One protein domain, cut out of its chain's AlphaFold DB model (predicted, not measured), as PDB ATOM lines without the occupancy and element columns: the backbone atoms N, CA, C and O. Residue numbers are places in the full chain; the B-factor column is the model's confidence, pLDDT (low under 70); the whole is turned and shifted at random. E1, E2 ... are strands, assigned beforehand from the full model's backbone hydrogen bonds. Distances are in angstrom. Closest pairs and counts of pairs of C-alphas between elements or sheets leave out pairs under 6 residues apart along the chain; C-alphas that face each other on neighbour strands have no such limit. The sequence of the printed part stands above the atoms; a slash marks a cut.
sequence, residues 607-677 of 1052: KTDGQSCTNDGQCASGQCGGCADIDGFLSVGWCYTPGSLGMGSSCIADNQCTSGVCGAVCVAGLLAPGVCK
ATOM      1  N   LYS A 607     247.540  -1.837  51.030       88.44
ATOM      2  CA  LYS A 607     246.355  -1.120  50.575       88.44
ATOM      3  C   LYS A 607     245.877  -1.640  49.226       88.44
ATOM      4  O   LYS A 607     246.672  -1.949  48.340       88.44
ATOM      5  N   THR A 608     244.565  -1.711  49.049       88.62
ATOM      6  CA  THR A 608     243.955  -2.090  47.771       88.62
ATOM      7  C   THR A 608     243.879  -0.900  46.815       88.62
ATOM      8  O   THR A 608     243.968   0.260  47.225       88.62
ATOM      9  N   ASP A 609     243.703  -1.177  45.521       85.00
ATOM     10  CA  ASP A 609     243.555  -0.140  44.498       85.00
ATOM     11  C   ASP A 609     242.467   0.891  44.861       85.00
ATOM     12  O   ASP A 609     241.364   0.543  45.290       85.00
ATOM     13  N   GLY A 610     242.777   2.173  44.665       80.00
ATOM     14  CA  GLY A 610     241.922   3.315  44.993       80.00
ATOM     15  C   GLY A 610     242.092   3.861  46.414       80.00
ATOM     16  O   GLY A 610     241.491   4.886  46.735       80.00
ATOM     17  N   GLN A 611     242.903   3.230  47.267       84.19
ATOM     18  CA  GLN A 611     243.257   3.774  48.581       84.19
ATOM     19  C   GLN A 611     244.457   4.718  48.489       84.19
ATOM     20  O   GLN A 611     245.359   4.509  47.684       84.19
ATOM     21  N   SER A 612     244.473   5.755  49.329       83.44
ATOM     22  CA  SER A 612     245.540   6.751  49.334       83.44
ATOM     23  C   SER A 612     246.859   6.164  49.833       83.44
ATOM     24  O   SER A 612     246.898   5.550  50.904       83.44
ATOM     25  N   CYS A 613     247.941   6.417  49.116       83.75
ATOM     26  CA  CYS A 613     249.291   5.962  49.414       83.75
ATOM     27  C   CYS A 613     250.291   7.113  49.303       83.75
ATOM     28  O   CYS A 613     250.014   8.127  48.672       83.75
ATOM     29  N   THR A 614     251.451   6.962  49.929       80.12
ATOM     30  CA  THR A 614     252.571   7.909  49.791       80.12
ATOM     31  C   THR A 614     253.788   7.288  49.111       80.12
ATOM     32  O   THR A 614     254.699   8.009  48.727       80.12
ATOM     33  N   ASN A 615     253.808   5.962  48.941       82.19
ATOM     34  CA  ASN A 615     254.802   5.239  48.155       82.19
ATOM     35  C   ASN A 615     254.234   3.902  47.647       82.19
ATOM     36  O   ASN A 615     253.224   3.409  48.159       82.19
ATOM     37  N   ASP A 616     254.905   3.324  46.650       83.19
ATOM     38  CA  ASP A 616     254.549   2.057  45.993       83.19
ATOM     39  C   ASP A 616     254.416   0.883  46.965       83.19
ATOM     40  O   ASP A 616     253.523   0.045  46.820       83.19
ATOM     41  N   GLY A 617     255.272   0.854  47.990       82.75
ATOM     42  CA  GLY A 617     255.332  -0.208  48.990       82.75
ATOM     43  C   GLY A 617     254.084  -0.308  49.862       82.75
ATOM     44  O   GLY A 617     253.881  -1.334  50.495       82.75
ATOM     45  N   GLN A 618     253.215   0.707  49.872       87.56
ATOM     46  CA  GLN A 618     251.953   0.650  50.612       87.56
ATOM     47  C   GLN A 618     250.855  -0.115  49.871       87.56
ATOM     48  O   GLN A 618     249.818  -0.390  50.467       87.56
ATOM     49  N   CYS A 619     251.036  -0.414  48.583       87.12
ATOM     50  CA  CYS A 619     249.983  -0.903  47.702       87.12
ATOM     51  C   CYS A 619     250.134  -2.395  47.405       87.12
ATOM     52  O   CYS A 619     251.201  -2.857  47.015       87.12
ATOM     53  N   ALA A 620     249.040  -3.152  47.484       87.00
ATOM     54  CA  ALA A 620     249.011  -4.569  47.116       87.00
ATOM     55  C   ALA A 620     249.321  -4.793  45.623       87.00
ATOM     56  O   ALA A 620     249.821  -5.848  45.241       87.00
ATOM     57  N   SER A 621     249.042  -3.792  44.785       85.19
ATOM     58  CA  SER A 621     249.428  -3.736  43.371       85.19
ATOM     59  C   SER A 621     250.900  -3.369  43.148       85.19
ATOM     60  O   SER A 621     251.381  -3.469  42.020       85.19
ATOM     61  N   GLY A 622     251.617  -2.963  44.202       85.00
ATOM     62  CA  GLY A 622     253.018  -2.545  44.167       85.00
ATOM     63  C   GLY A 622     253.258  -1.194  43.497       85.00
ATOM     64  O   GLY A 622     254.394  -0.911  43.134       85.00
ATOM     65  N   GLN A 623     252.208  -0.400  43.258       85.19
ATOM     66  CA  GLN A 623     252.284   0.879  42.551       85.19
ATOM     67  C   GLN A 623     251.339   1.915  43.170       85.19
ATOM     68  O   GLN A 623     250.139   1.675  43.338       85.19
ATOM     69  N   CYS A 624     251.897   3.080  43.477       85.62
ATOM     70  CA  CYS A 624     251.237   4.262  44.004       85.62
ATOM     71  C   CYS A 624     251.389   5.394  42.985       85.62
ATOM     72  O   CYS A 624     252.488   5.677  42.526       85.62
ATOM     73  N   GLY A 625     250.297   6.041  42.580       78.44
ATOM     74  CA  GLY A 625     250.370   7.059  41.526       78.44
ATOM     75  C   GLY A 625     249.248   8.075  41.585       78.44
ATOM     76  O   GLY A 625     248.296   7.940  42.353       78.44
ATOM     77  N   GLY A 626     249.388   9.131  40.789       73.88
ATOM     78  CA  GLY A 626     248.567  10.339  40.852       73.88
ATOM     79  C   GLY A 626     249.457  11.565  41.013       73.88
ATOM     80  O   GLY A 626     250.576  11.577  40.518       73.88
ATOM     81  N   CYS A 627     249.012  12.582  41.751       63.66
ATOM     82  CA  CYS A 627     249.809  13.792  42.007       63.66
ATOM     83  C   CYS A 627     251.012  13.568  42.947       63.66
ATOM     84  O   CYS A 627     251.510  14.523  43.536       63.66
ATOM     85  N   ALA A 628     251.448  12.319  43.128       52.06
ATOM     86  CA  ALA A 628     252.561  11.958  43.992       52.06
ATOM     87  C   ALA A 628     253.935  12.322  43.396       52.06
ATOM     88  O   ALA A 628     254.875  12.543  44.152       52.06
ATOM     89  N   ASP A 629     254.018  12.468  42.068       50.25
ATOM     90  CA  ASP A 629     255.267  12.699  41.323       50.25
ATOM     91  C   ASP A 629     255.636  14.187  41.135       50.25
ATOM     92  O   ASP A 629     256.557  14.504  40.385       50.25
ATOM     93  N   ILE A 630     254.924  15.121  41.782       51.06
ATOM     94  CA  ILE A 630     255.165  16.568  41.648       51.06
ATOM     95  C   ILE A 630     255.749  17.103  42.967       51.06
ATOM     96  O   ILE A 630     255.019  17.320  43.928       51.06
ATOM     97  N   ASP A 631     257.075  17.258  43.003       46.50
ATOM     98  CA  ASP A 631     257.902  18.018  43.956       46.50
ATOM     99  C   ASP A 631     257.395  18.164  45.413       46.50
ATOM    100  O   ASP A 631     256.900  19.204  45.847       46.50
ATOM    101  N   GLY A 632     257.640  17.122  46.214       52.06
ATOM    102  CA  GLY A 632     258.213  17.233  47.566       52.06
ATOM    103  C   GLY A 632     257.375  17.760  48.741       52.06
ATOM    104  O   GLY A 632     257.795  17.551  49.876       52.06
ATOM    105  N   PHE A 633     256.214  18.391  48.547       46.53
ATOM    106  CA  PHE A 633     255.400  18.905  49.663       46.53
ATOM    107  C   PHE A 633     253.921  18.489  49.526       46.53
ATOM    108  O   PHE A 633     253.167  19.046  48.734       46.53
ATOM    109  N   LEU A 634     253.500  17.515  50.352       52.78
ATOM    110  CA  LEU A 634     252.128  16.982  50.517       52.78
ATOM    111  C   LEU A 634     251.532  16.191  49.332       52.78
ATOM    112  O   LEU A 634     250.376  16.375  48.945       52.78
ATOM    113  N   SER A 635     252.285  15.230  48.807       56.78
ATOM    114  CA  SER A 635     251.842  14.316  47.752       56.78
ATOM    115  C   SER A 635     251.092  13.095  48.315       56.78
ATOM    116  O   SER A 635     251.686  12.109  48.745       56.78
ATOM    117  N   VAL A 636     249.757  13.133  48.302       66.94
ATOM    118  CA  VAL A 636     248.931  11.923  48.451       66.94
ATOM    119  C   VAL A 636     248.778  11.300  47.060       66.94
ATOM    120  O   VAL A 636     248.263  11.959  46.161       66.94
ATOM    121  N   GLY A 637     249.249  10.069  46.865       77.94
ATOM    122  CA  GLY A 637     248.965   9.220  45.701       77.94
ATOM    123  C   GLY A 637     247.833   8.229  45.989       77.94
ATOM    124  O   GLY A 637     247.289   8.201  47.092       77.94
ATOM    125  N   TRP A 638     247.467   7.393  45.017       85.88
ATOM    126  CA  TRP A 638     246.497   6.301  45.180       85.88
ATOM    127  C   TRP A 638     247.053   5.004  44.609       85.88
ATOM    128  O   TRP A 638     247.701   5.009  43.564       85.88
ATOM    129  N   CYS A 639     246.773   3.890  45.282       89.56
ATOM    130  CA  CYS A 639     247.163   2.572  44.807       89.56
ATOM    131  C   CYS A 639     246.429   2.243  43.509       89.56
ATOM    132  O   CYS A 639     245.221   2.481  43.403       89.56
ATOM    133  N   TYR A 640     247.130   1.693  42.523       88.12
ATOM    134  CA  TYR A 640     246.517   1.302  41.257       88.12
ATOM    135  C   TYR A 640     247.257   0.133  40.608       88.12
ATOM    136  O   TYR A 640     248.476   0.034  40.674       88.12
ATOM    137  N   THR A 641     246.524  -0.720  39.894       89.38
ATOM    138  CA  THR A 641     247.122  -1.761  39.052       89.38
ATOM    139  C   THR A 641     247.519  -1.184  37.683       89.38
ATOM    140  O   THR A 641     246.644  -0.661  36.972       89.38
ATOM    141  N   PRO A 642     248.790  -1.296  37.253       87.88
ATOM    142  CA  PRO A 642     249.227  -0.836  35.936       87.88
ATOM    143  C   PRO A 642     248.507  -1.531  34.778       87.88
ATOM    144  O   PRO A 642     248.217  -2.726  34.831       87.88
ATOM    145  N   GLY A 643     248.218  -0.784  33.712       85.00
ATOM    146  CA  GLY A 643     247.576  -1.288  32.495       85.00
ATOM    147  C   GLY A 643     246.163  -1.845  32.701       85.00
ATOM    148  O   GLY A 643     245.650  -2.540  31.825       85.00
ATOM    149  N   SER A 644     245.525  -1.568  33.839       86.06
ATOM    150  CA  SER A 644     244.191  -2.084  34.164       86.06
ATOM    151  C   SER A 644     243.065  -1.399  33.381       86.06
ATOM    152  O   SER A 644     241.958  -1.937  33.307       86.06
ATOM    153  N   LEU A 645     243.327  -0.241  32.762       85.31
ATOM    154  CA  LEU A 645     242.313   0.572  32.091       85.31
ATOM    155  C   LEU A 645     242.563   0.743  30.584       85.31
ATOM    156  O   LEU A 645     243.666   1.032  30.119       85.31
ATOM    157  N   GLY A 646     241.496   0.582  29.798       82.31
ATOM    158  CA  GLY A 646     241.477   0.874  28.363       82.31
ATOM    159  C   GLY A 646     241.332   2.368  28.047       82.31
ATOM    160  O   GLY A 646     240.964   3.170  28.902       82.31
ATOM    161  N   MET A 647     241.579   2.739  26.787       83.69
ATOM    162  CA  MET A 647     241.328   4.088  26.254       83.69
ATOM    163  C   MET A 647     239.914   4.587  26.590       83.69
ATOM    164  O   MET A 647     238.942   3.848  26.436       83.69
ATOM    165  N   GLY A 648     239.785   5.849  27.013       77.56
ATOM    166  CA  GLY A 648     238.488   6.441  27.367       77.56
ATOM    167  C   GLY A 648     237.987   6.130  28.785       77.56
ATOM    168  O   GLY A 648     237.020   6.751  29.225       77.56
ATOM    169  N   SER A 649     238.639   5.224  29.520       83.38
ATOM    170  CA  SER A 649     238.331   4.973  30.931       83.38
ATOM    171  C   SER A 649     238.885   6.071  31.834       83.38
ATOM    172  O   SER A 649     239.939   6.646  31.560       83.38
ATOM    173  N   SER A 650     238.170   6.334  32.927       84.19
ATOM    174  CA  SER A 650     238.594   7.260  33.975       84.19
ATOM    175  C   SER A 650     239.834   6.723  34.688       84.19
ATOM    176  O   SER A 650     239.769   5.631  35.241       84.19
ATOM    177  N   CYS A 651     240.920   7.484  34.708       85.06
ATOM    178  CA  CYS A 651     242.213   7.095  35.271       85.06
ATOM    179  C   CYS A 651     242.712   8.128  36.283       85.06
ATOM    180  O   CYS A 651     242.309   9.294  36.259       85.06
ATOM    181  N   ILE A 652     243.598   7.686  37.168       81.56
ATOM    182  CA  ILE A 652     244.245   8.533  38.179       81.56
ATOM    183  C   ILE A 652     245.763   8.623  37.994       81.56
ATOM    184  O   ILE A 652     246.363   9.554  38.513       81.56
ATOM    185  N   ALA A 653     246.366   7.713  37.223       82.19
ATOM    186  CA  ALA A 653     247.789   7.710  36.895       82.19
ATOM    187  C   ALA A 653     248.012   7.225  35.454       82.19
ATOM    188  O   ALA A 653     247.251   6.392  34.951       82.19
ATOM    189  N   ASP A 654     249.067   7.716  34.804       81.94
ATOM    190  CA  ASP A 654     249.417   7.393  33.413       81.94
ATOM    191  C   ASP A 654     249.560   5.890  33.177       81.94
ATOM    192  O   ASP A 654     248.929   5.323  32.280       81.94
ATOM    193  N   ASN A 655     250.303   5.221  34.055       83.94
ATOM    194  CA  ASN A 655     250.577   3.791  33.949       83.94
ATOM    195  C   ASN A 655     249.364   2.917  34.283       83.94
ATOM    196  O   ASN A 655     249.397   1.717  34.026       83.94
ATOM    197  N   GLN A 656     248.273   3.480  34.813       85.56
ATOM    198  CA  GLN A 656     247.011   2.753  34.977       85.56
ATOM    199  C   GLN A 656     246.352   2.474  33.616       85.56
ATOM    200  O   GLN A 656     245.622   1.492  33.454       85.56
ATOM    201  N   CYS A 657     246.634   3.320  32.624       85.69
ATOM    202  CA  CYS A 657     246.156   3.179  31.260       85.69
ATOM    203  C   CYS A 657     247.047   2.228  30.458       85.69
ATOM    204  O   CYS A 657     248.266   2.339  30.452       85.69
ATOM    205  N   THR A 658     246.431   1.349  29.672       83.50
ATOM    206  CA  THR A 658     247.124   0.494  28.684       83.50
ATOM    207  C   THR A 658     247.920   1.282  27.637       83.50
ATOM    208  O   THR A 658     248.848   0.740  27.046       83.50
ATOM    209  N   SER A 659     247.574   2.551  27.401       82.62
ATOM    210  CA  SER A 659     248.320   3.482  26.543       82.62
ATOM    211  C   SER A 659     249.500   4.170  27.243       82.62
ATOM    212  O   SER A 659     250.301   4.819  26.572       82.62
ATOM    213  N   GLY A 660     249.593   4.066  28.572       82.94
ATOM    214  CA  GLY A 660     250.584   4.761  29.393       82.94
ATOM    215  C   GLY A 660     250.374   6.273  29.503       82.94
ATOM    216  O   GLY A 660     251.327   6.970  29.813       82.94
ATOM    217  N   VAL A 661     249.181   6.801  29.185       80.81
ATOM    218  CA  VAL A 661     248.874   8.240  29.303       80.81
ATOM    219  C   VAL A 661     247.475   8.451  29.871       80.81
ATOM    220  O   VAL A 661     246.475   8.015  29.287       80.81
ATOM    221  N   CYS A 662     247.395   9.193  30.968       83.06
ATOM    222  CA  CYS A 662     246.184   9.605  31.652       83.06
ATOM    223  C   CYS A 662     246.026  11.124  31.558       83.06
ATOM    224  O   CYS A 662     246.899  11.905  31.906       83.06
ATOM    225  N   GLY A 663     244.867  11.591  31.099       78.44
ATOM    226  CA  GLY A 663     244.590  13.025  30.997       78.44
ATOM    227  C   GLY A 663     244.271  13.724  32.323       78.44
ATOM    228  O   GLY A 663     243.527  14.703  32.272       78.44
ATOM    229  N   ALA A 664     244.705  13.196  33.470       73.88
ATOM    230  CA  ALA A 664     244.412  13.777  34.781       73.88
ATOM    231  C   ALA A 664     245.216  15.071  34.963       73.88
ATOM    232  O   ALA A 664     246.368  15.146  34.550       73.88
ATOM    233  N   VAL A 665     244.605  16.098  35.560       64.31
ATOM    234  CA  VAL A 665     245.270  17.382  35.828       64.31
ATOM    235  C   VAL A 665     245.342  17.581  37.337       64.31
ATOM    236  O   VAL A 665     244.310  17.613  38.009       64.31
ATOM    237  N   CYS A 666     246.558  17.718  37.862       60.22
ATOM    238  CA  CYS A 666     246.819  17.979  39.273       60.22
ATOM    239  C   CYS A 666     246.789  19.485  39.538       60.22
ATOM    240  O   CYS A 666     247.746  20.190  39.229       60.22
ATOM    241  N   VAL A 667     245.693  19.990  40.106       55.41
ATOM    242  CA  VAL A 667     245.589  21.397  40.520       55.41
ATOM    243  C   VAL A 667     245.376  21.440  42.030       55.41
ATOM    244  O   VAL A 667     244.332  21.008  42.513       55.41
ATOM    245  N   ALA A 668     246.387  21.918  42.763       49.22
ATOM    246  CA  ALA A 668     246.349  22.324  44.175       49.22
ATOM    247  C   ALA A 668     245.293  21.607  45.056       49.22
ATOM    248  O   ALA A 668     244.313  22.210  45.495       49.22
ATOM    249  N   GLY A 669     245.495  20.309  45.314       52.31
ATOM    250  CA  GLY A 669     244.744  19.551  46.325       52.31
ATOM    251  C   GLY A 669     243.366  19.008  45.918       52.31
ATOM    252  O   GLY A 669     242.696  18.402  46.754       52.31
ATOM    253  N   LEU A 670     242.935  19.162  44.661       51.75
ATOM    254  CA  LEU A 670     241.708  18.551  44.133       51.75
ATOM    255  C   LEU A 670     242.023  17.719  42.887       51.75
ATOM    256  O   LEU A 670     242.373  18.260  41.839       51.75
ATOM    257  N   LEU A 671     241.854  16.397  42.979       56.44
ATOM    258  CA  LEU A 671     241.924  15.532  41.804       56.44
ATOM    259  C   LEU A 671     240.610  15.520  41.047       56.44
ATOM    260  O   LEU A 671     239.596  15.012  41.529       56.44
ATOM    261  N   ALA A 672     240.666  16.008  39.812       63.09
ATOM    262  CA  ALA A 672     239.729  15.592  38.789       63.09
ATOM    263  C   ALA A 672     240.283  14.312  38.137       63.09
ATOM    264  O   ALA A 672     241.403  14.349  37.616       63.09
ATOM    265  N   PRO A 673     239.549  13.183  38.154       70.81
ATOM    266  CA  PRO A 673     239.987  11.989  37.448       70.81
ATOM    267  C   PRO A 673     240.195  12.297  35.961       70.81
ATOM    268  O   PRO A 673     239.374  12.960  35.320       70.81
ATOM    269  N   GLY A 674     241.320  11.827  35.431       77.81
ATOM    270  CA  GLY A 674     241.658  11.927  34.024       77.81
ATOM    271  C   GLY A 674     240.938  10.884  33.192       77.81
ATOM    272  O   GLY A 674     240.211  10.037  33.699       77.81
ATOM    273  N   VAL A 675     241.180  10.914  31.888       84.62
ATOM    274  CA  VAL A 675     240.716   9.872  30.967       84.62
ATOM    275  C   VAL A 675     241.921   9.316  30.222       84.62
ATOM    276  O   VAL A 675     242.774  10.100  29.805       84.62
ATOM    277  N   CYS A 676     242.001   7.995  30.047       85.06
ATOM    278  CA  CYS A 676     243.095   7.363  29.314       85.06
ATOM    279  C   CYS A 676     243.145   7.880  27.872       85.06
ATOM    280  O   CYS A 676     242.177   7.720  27.113       85.06
ATOM    281  N   LYS A 677     244.269   8.507  27.517       82.75
ATOM    282  CA  LYS A 677     244.515   9.160  26.228       82.75
ATOM    283  C   LYS A 677     245.549   8.395  25.413       82.75
ATOM    284  O   LYS A 677     246.277   7.535  25.895       82.75
TER     285      LYS A 677
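What this domain is: This is residues 607 to 677 of the 1052 residues of the protein "Dickkopf_N domain-containing protein" of Myxococcales bacterium (UniProt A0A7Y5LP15). This domain has little regular structure: two lobes of loops, one of residues 607 to 626 wound about strand E1, the other of residues 640 to 662 with the last residues beside it, while E2 and E3 make a small turn away from both lobes. Of 71 printed residues, 9 are in three named strands, E1, E2, E3, with no named helix; the class is all strand. The whole is compact, with a radius of gyration of the C-alphas of 11.1 A, spanning 30 by 27 by 15 A.

Where its parts are: Start at C-alpha 607, (246.355, -1.120, 50.575). E1, residues 637 to 639, runs 6.9 A; E2, residues 665 to 667, 6.2 A; E3, residues 670 to 672, 6.4 A, ending at (239.729, 15.592, 38.789).

How they stand to each other: Look at residues 612 to 613 and 624 to 625: both pair antiparallel with E1. Residues 650 to 651 pair antiparallel with 674 to 675. E2 and E3 meet only at a point. E1 is apart from both.

The domain as a whole: The printed part has no cut. E1 to E2 is a long link, 25 residues; E2 to E3 is tight. Find pLDDT under 70 at residues 627 to 636 and 665 to 672.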